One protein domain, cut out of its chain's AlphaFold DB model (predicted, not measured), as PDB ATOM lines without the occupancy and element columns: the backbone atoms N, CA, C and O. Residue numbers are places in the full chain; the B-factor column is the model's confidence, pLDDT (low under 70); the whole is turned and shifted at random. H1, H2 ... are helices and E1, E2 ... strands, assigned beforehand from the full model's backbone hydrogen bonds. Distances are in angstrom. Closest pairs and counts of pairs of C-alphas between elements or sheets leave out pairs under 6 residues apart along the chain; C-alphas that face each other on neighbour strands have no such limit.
ATOM      1  N   ASN A 868     -36.245 -30.498 -43.575       69.25
ATOM      2  CA  ASN A 868     -34.946 -31.185 -43.657       69.25
ATOM      3  C   ASN A 868     -33.829 -30.418 -42.926       69.25
ATOM      4  O   ASN A 868     -33.282 -29.453 -43.457       69.25
ATOM      5  N   LEU A 869     -33.515 -30.826 -41.688       64.94
ATOM      6  CA  LEU A 869     -32.760 -29.967 -40.764       64.94
ATOM      7  C   LEU A 869     -31.320 -29.707 -41.200       64.94
ATOM      8  O   LEU A 869     -30.778 -28.656 -40.872       64.94
ATOM      9  N   LEU A 870     -30.727 -30.610 -41.986       65.56
ATOM     10  CA  LEU A 870     -29.440 -30.355 -42.627       65.56
ATOM     11  C   LEU A 870     -29.541 -29.146 -43.570       65.56
ATOM     12  O   LEU A 870     -28.753 -28.217 -43.444       65.56
ATOM     13  N   ALA A 871     -30.563 -29.112 -44.429       71.62
ATOM     14  CA  ALA A 871     -30.798 -28.031 -45.380       71.62
ATOM     15  C   ALA A 871     -31.181 -26.711 -44.687       71.62
ATOM     16  O   ALA A 871     -30.573 -25.674 -44.955       71.62
ATOM     17  N   SER A 872     -32.117 -26.757 -43.731       70.50
ATOM     18  CA  SER A 872     -32.518 -25.577 -42.948       70.50
ATOM     19  C   SER A 872     -31.367 -25.023 -42.098       70.50
ATOM     20  O   SER A 872     -31.242 -23.809 -41.951       70.50
ATOM     21  N   GLY A 873     -30.513 -25.897 -41.556       68.50
ATOM     22  CA  GLY A 873     -29.307 -25.515 -40.824       68.50
ATOM     23  C   GLY A 873     -28.240 -24.903 -41.731       68.50
ATOM     24  O   GLY A 873     -27.642 -23.897 -41.361       68.50
ATOM     25  N   THR A 874     -28.031 -25.446 -42.936       71.94
ATOM     26  CA  THR A 874     -27.088 -24.858 -43.902       71.94
ATOM     27  C   THR A 874     -27.553 -23.507 -44.432       71.94
ATOM     28  O   THR A 874     -26.722 -22.612 -44.510       71.94
ATOM     29  N   ALA A 875     -28.850 -23.310 -44.708       74.44
ATOM     30  CA  ALA A 875     -29.382 -21.996 -45.088       74.44
ATOM     31  C   ALA A 875     -29.070 -20.938 -44.012       74.44
ATOM     32  O   ALA A 875     -28.437 -19.929 -44.300       74.44
ATOM     33  N   HIS A 876     -29.395 -21.232 -42.748       71.06
ATOM     34  CA  HIS A 876     -29.140 -20.346 -41.602       71.06
ATOM     35  C   HIS A 876     -27.653 -20.027 -41.384       71.06
ATOM     36  O   HIS A 876     -27.304 -18.915 -40.998       71.06
ATOM     37  N   VAL A 877     -26.755 -20.987 -41.637       73.50
ATOM     38  CA  VAL A 877     -25.301 -20.753 -41.577       73.50
ATOM     39  C   VAL A 877     -24.830 -19.887 -42.750       73.50
ATOM     40  O   VAL A 877     -24.043 -18.971 -42.536       73.50
ATOM     41  N   LEU A 878     -25.333 -20.115 -43.966       75.44
ATOM     42  CA  LEU A 878     -25.000 -19.296 -45.137       75.44
ATOM     43  C   LEU A 878     -25.504 -17.852 -44.987       75.44
ATOM     44  O   LEU A 878     -24.782 -16.924 -45.331       75.44
ATOM     45  N   GLU A 879     -26.683 -17.639 -44.402       75.44
ATOM     46  CA  GLU A 879     -27.209 -16.297 -44.105       75.44
ATOM     47  C   GLU A 879     -26.433 -15.570 -42.992       75.44
ATOM     48  O   GLU A 879     -26.401 -14.339 -42.970       75.44
ATOM     49  N   GLN A 880     -25.780 -16.308 -42.085       71.25
ATOM     50  CA  GLN A 880     -24.951 -15.740 -41.012       71.25
ATOM     51  C   GLN A 880     -23.509 -15.453 -41.461       71.25
ATOM     52  O   GLN A 880     -22.946 -14.434 -41.061       71.25
ATOM     53  N   GLU A 881     -22.926 -16.301 -42.312       75.00
ATOM     54  CA  GLU A 881     -21.547 -16.159 -42.807       75.00
ATOM     55  C   GLU A 881     -21.443 -15.347 -44.118       75.00
ATOM     56  O   GLU A 881     -20.393 -14.762 -44.392       75.00
ATOM     57  N   ILE A 882     -22.506 -15.279 -44.936       77.56
ATOM     58  CA  ILE A 882     -22.516 -14.616 -46.257       77.56
ATOM     59  C   ILE A 882     -23.598 -13.513 -46.311       77.56
ATOM     60  O   ILE A 882     -24.652 -13.682 -46.940       77.56
ATOM     61  N   PRO A 883     -23.359 -12.348 -45.678       68.31
ATOM     62  CA  PRO A 883     -24.320 -11.249 -45.658       68.31
ATOM     63  C   PRO A 883     -24.627 -10.700 -47.060       68.31
ATOM     64  O   PRO A 883     -23.848 -10.842 -48.007       68.31
ATOM     65  N   TRP A 884     -25.771 -10.023 -47.179       72.75
ATOM     66  CA  TRP A 884     -26.169  -9.303 -48.391       72.75
ATOM     67  C   TRP A 884     -25.095  -8.281 -48.830       72.75
ATOM     68  O   TRP A 884     -24.587  -7.539 -47.982       72.75
ATOM     69  N   PRO A 885     -24.771  -8.186 -50.135       71.81
ATOM     70  CA  PRO A 885     -23.864  -7.166 -50.655       71.81
ATOM     71  C   PRO A 885     -24.285  -5.740 -50.277       71.81
ATOM     72  O   PRO A 885     -25.465  -5.395 -50.280       71.81
ATOM     73  N   ALA A 886     -23.315  -4.854 -50.032       64.88
ATOM     74  CA  ALA A 886     -23.588  -3.486 -49.570       64.88
ATOM     75  C   ALA A 886     -24.466  -2.641 -50.527       64.88
ATOM     76  O   ALA A 886     -25.026  -1.626 -50.114       64.88
ATOM     77  N   HIS A 887     -24.605  -3.053 -51.792       65.81
ATOM     78  CA  HIS A 887     -25.447  -2.396 -52.793       65.81
ATOM     79  C   HIS A 887     -26.903  -2.911 -52.841       65.81
ATOM     80  O   HIS A 887     -27.773  -2.187 -53.323       65.81
ATOM     81  N   THR A 888     -27.222  -4.099 -52.305       63.22
ATOM     82  CA  THR A 888     -28.588  -4.677 -52.314       63.22
ATOM     83  C   THR A 888     -29.452  -4.215 -51.128       63.22
ATOM     84  O   THR A 888     -30.407  -4.883 -50.738       63.22
ATOM     85  N   ALA A 889     -29.177  -3.034 -50.563       53.50
ATOM     86  CA  ALA A 889     -29.820  -2.472 -49.364       53.50
ATOM     87  C   ALA A 889     -31.308  -2.049 -49.530       53.50
ATOM     88  O   ALA A 889     -31.785  -1.140 -48.848       53.50
ATOM     89  N   ARG A 890     -32.042  -2.674 -50.461       54.44
ATOM     90  CA  ARG A 890     -33.483  -2.480 -50.716       54.44
ATOM     91  C   ARG A 890     -34.344  -3.708 -50.400       54.44
ATOM     92  O   ARG A 890     -35.557  -3.551 -50.311       54.44
ATOM     93  N   HIS A 891     -33.748  -4.890 -50.249       55.47
ATOM     94  CA  HIS A 891     -34.481  -6.113 -49.913       55.47
ATOM     95  C   HIS A 891     -34.890  -6.114 -48.436       55.47
ATOM     96  O   HIS A 891     -34.217  -5.504 -47.596       55.47
ATOM     97  N   ASN A 892     -36.005  -6.771 -48.099       53.72
ATOM     98  CA  ASN A 892     -36.388  -6.915 -46.697       53.72
ATOM     99  C   ASN A 892     -35.362  -7.795 -45.978       53.72
ATOM    100  O   ASN A 892     -35.067  -8.899 -46.415       53.72
ATOM    101  N   ILE A 893     -34.942  -7.374 -44.784       57.16
ATOM    102  CA  ILE A 893     -34.065  -8.150 -43.880       57.16
ATOM    103  C   ILE A 893     -34.758  -9.450 -43.381       57.16
ATOM    104  O   ILE A 893     -34.162 -10.255 -42.678       57.16
ATOM    105  N   ASN A 894     -36.022  -9.666 -43.766       56.59
ATOM    106  CA  ASN A 894     -36.852 -10.822 -43.422       56.59
ATOM    107  C   ASN A 894     -37.084 -11.784 -44.610       56.59
ATOM    108  O   ASN A 894     -37.812 -12.762 -44.447       56.59
ATOM    109  N   GLU A 895     -36.562 -11.484 -45.804       64.00
ATOM    110  CA  GLU A 895     -36.622 -12.379 -46.966       64.00
ATOM    111  C   GLU A 895     -35.345 -13.238 -46.991       64.00
ATOM    112  O   GLU A 895     -34.249 -12.672 -46.919       64.00
ATOM    113  N   PRO A 896     -35.458 -14.581 -47.043       69.50
ATOM    114  CA  PRO A 896     -34.291 -15.451 -47.029       69.50
ATOM    115  C   PRO A 896     -33.493 -15.287 -48.322       69.50
ATOM    116  O   PRO A 896     -34.068 -15.123 -49.400       69.50
ATOM    117  N   ARG A 897     -32.165 -15.355 -48.219       75.19
ATOM    118  CA  ARG A 897     -31.278 -15.312 -49.390       75.19
ATOM    119  C   ARG A 897     -31.053 -16.701 -49.974       75.19
ATOM    120  O   ARG A 897     -30.978 -16.846 -51.189       75.19
ATOM    121  N   TYR A 898     -30.930 -17.702 -49.108       80.94
ATOM    122  CA  TYR A 898     -30.573 -19.059 -49.497       80.94
ATOM    123  C   TYR A 898     -31.754 -19.997 -49.293       80.94
ATOM    124  O   TYR A 898     -32.157 -20.261 -48.159       80.94
ATOM    125  N   GLU A 899     -32.284 -20.542 -50.385       80.00
ATOM    126  CA  GLU A 899     -33.121 -21.731 -50.295       80.00
ATOM    127  C   GLU A 899     -32.222 -22.972 -50.358       80.00
ATOM    128  O   GLU A 899     -31.287 -23.066 -51.151       80.00
ATOM    129  N   CYS A 900     -32.477 -23.921 -49.462       80.50
ATOM    130  CA  CYS A 900     -31.733 -25.168 -49.379       80.50
ATOM    131  C   CYS A 900     -32.734 -26.319 -49.373       80.50
ATOM    132  O   CYS A 900     -33.615 -26.379 -48.509       80.50
ATOM    133  N   HIS A 901     -32.571 -27.254 -50.304       77.94
ATOM    134  CA  HIS A 901     -33.377 -28.464 -50.402       77.94
ATOM    135  C   HIS A 901     -32.492 -29.707 -50.276       77.94
ATOM    136  O   HIS A 901     -31.297 -29.661 -50.552       77.94
ATOM    137  N   MET A 902     -33.057 -30.821 -49.816       74.12
ATOM    138  CA  MET A 902     -32.323 -32.081 -49.688       74.12
ATOM    139  C   MET A 902     -33.114 -33.180 -50.379       74.12
ATOM    140  O   MET A 902     -34.193 -33.557 -49.920       74.12
ATOM    141  N   ASP A 903     -32.549 -33.664 -51.476       76.75
ATOM    142  CA  ASP A 903     -33.103 -34.692 -52.348       76.75
ATOM    143  C   ASP A 903     -32.350 -36.014 -52.163       76.75
ATOM    144  O   ASP A 903     -31.325 -36.083 -51.482       76.75
ATOM    145  N   ALA A 904     -32.821 -37.072 -52.825       65.25
ATOM    146  CA  ALA A 904     -32.146 -38.374 -52.840       65.25
ATOM    147  C   ALA A 904     -30.689 -38.310 -53.352       65.25
ATOM    148  O   ALA A 904     -29.892 -39.189 -53.035       65.25
ATOM    149  N   ASN A 905     -30.341 -37.260 -54.107       65.81
ATOM    150  CA  ASN A 905     -29.015 -37.049 -54.689       65.81
ATOM    151  C   ASN A 905     -28.095 -36.153 -53.832       65.81
ATOM    152  O   ASN A 905     -26.922 -36.004 -54.173       65.81
ATOM    153  N   GLY A 906     -28.591 -35.556 -52.739       70.00
ATOM    154  CA  GLY A 906     -27.799 -34.714 -51.837       70.00
ATOM    155  C   GLY A 906     -28.457 -33.387 -51.447       70.00
ATOM    156  O   GLY A 906     -29.668 -33.202 -51.555       70.00
ATOM    157  N   LEU A 907     -27.633 -32.461 -50.950       79.12
ATOM    158  CA  LEU A 907     -28.034 -31.108 -50.564       79.12
ATOM    159  C   LEU A 907     -27.895 -30.153 -51.759       79.12
ATOM    160  O   LEU A 907     -26.787 -29.914 -52.237       79.12
ATOM    161  N   HIS A 908     -29.009 -29.569 -52.186       78.69
ATOM    162  CA  HIS A 908     -29.073 -28.505 -53.181       78.69
ATOM    163  C   HIS A 908     -29.195 -27.144 -52.480       78.69
ATOM    164  O   HIS A 908     -29.947 -27.000 -51.516       78.69
ATOM    165  N   ILE A 909     -28.445 -26.151 -52.961       84.25
ATOM    166  CA  ILE A 909     -28.386 -24.789 -52.413       84.25
ATOM    167  C   ILE A 909     -28.615 -23.817 -53.572       84.25
ATOM    168  O   ILE A 909     -27.893 -23.878 -54.568       84.25
ATOM    169  N   THR A 910     -29.587 -22.919 -53.436       81.75
ATOM    170  CA  THR A 910     -29.898 -21.855 -54.397       81.75
ATOM    171  C   THR A 910     -29.789 -20.489 -53.719       81.75
ATOM    172  O   THR A 910     -30.453 -20.216 -52.720       81.75
ATOM    173  N   ASP A 911     -28.933 -19.616 -54.257       81.12
ATOM    174  CA  ASP A 911     -28.900 -18.190 -53.904       81.12
ATOM    175  C   ASP A 911     -30.018 -17.508 -54.699       81.12
ATOM    176  O   ASP A 911     -29.949 -17.445 -55.922       81.12
ATOM    177  N   LEU A 912     -31.067 -17.023 -54.032       75.25
ATOM    178  CA  LEU A 912     -32.267 -16.461 -54.676       75.25
ATOM    179  C   LEU A 912     -32.020 -15.091 -55.352       75.25
ATOM    180  O   LEU A 912     -32.959 -14.431 -55.798       75.25
ATOM    181  N   ASN A 913     -30.758 -14.659 -55.409       66.69
ATOM    182  CA  ASN A 913     -30.270 -13.432 -56.032       66.69
ATOM    183  C   ASN A 913     -29.415 -13.704 -57.300       66.69
ATOM    184  O   ASN A 913     -28.770 -12.777 -57.795       66.69
ATOM    185  N   VAL A 914     -29.371 -14.947 -57.806       53.38
ATOM    186  CA  VAL A 914     -28.596 -15.370 -58.997       53.38
ATOM    187  C   VAL A 914     -29.472 -16.151 -59.976       53.38
ATOM    188  O   VAL A 914     -29.482 -15.747 -61.160       53.38
TER     189      VAL A 914
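Overview. This is residues 868 to 914 of the 914 residues of an uncharacterized protein of Ceriporiopsis subvermispora (strain B) (UniProt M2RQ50). What shape do these atoms make? One helix, H1, lies lengthwise over a hairpin of two strands, E1 and E2, mostly over E1, and a wide loop, residues 882 to 897, swings out beyond one end before the chain comes back into E1. What is it built of? The 47 printed residues hold one named helix and two named strands, in the order H1, E1, E2, and the class is mixed, helices and strands; the sheet has the order E1, E2 and is antiparallel. How compact is it? It is only just loose, close to compact, with a radius of gyration of the C-alphas of 11.5 A, and only just elongated, with spans of 36 by 18 by 15 A.

Along the chain. Where is the helix? H1 is residues 869 to 881, from C-alpha 869 at (-32.760, -29.967, -40.764) to C-alpha 881 at (-21.547, -16.159, -42.807), 17.9 A. Where are the strands? E1 is residues 898 to 903, 16.1 A from first to last C-alpha, and begins with C-alpha 898 at (-30.573, -19.059, -49.497). E2 is residues 906 to 911, 16.7 A, and ends with C-alpha 911 at (-28.900, -18.190, -53.904).

Arrangement. How near is H1 to the strands? H1 and E1 have 11 pairs of C-alphas within 8 A, the closest being those of Ala 871 and Cys 900, 5.0 A apart. H1 and E2 have 2 such pairs, the closest being Ala 871 and Leu 907, whose C-alphas are 6.6 A apart. How do the strands pair? E1 and E2 are a hairpin, antiparallel neighbours with 160 degrees between their directions; C-alphas 900 and 909 face each other at 4.5 A. N 901 and O 908, 2.9 A apart, and N 908 and O 901, 2.8 A apart, are within hydrogen-bond range. What of the helix backbone? In H1 every O i to N i+4 pair is within hydrogen-bond range.

Size, cuts and confidence. How far does it reach? The two C-alphas farthest apart are those of His 887 and Ala 904, at 36.6 A. Which links are long, and is there a cut? The 16 residues between H1 and E1 are a long link, and E1 to E2 is a tight link of 2 residues. The printed part has no cut, and residue 914 is the chain's last. Where is the confidence low? The mean pLDDT of the printed part is 70.1, and 20 residues are under 70, among them 868 to 870, 886 to 896 and 913 to 914.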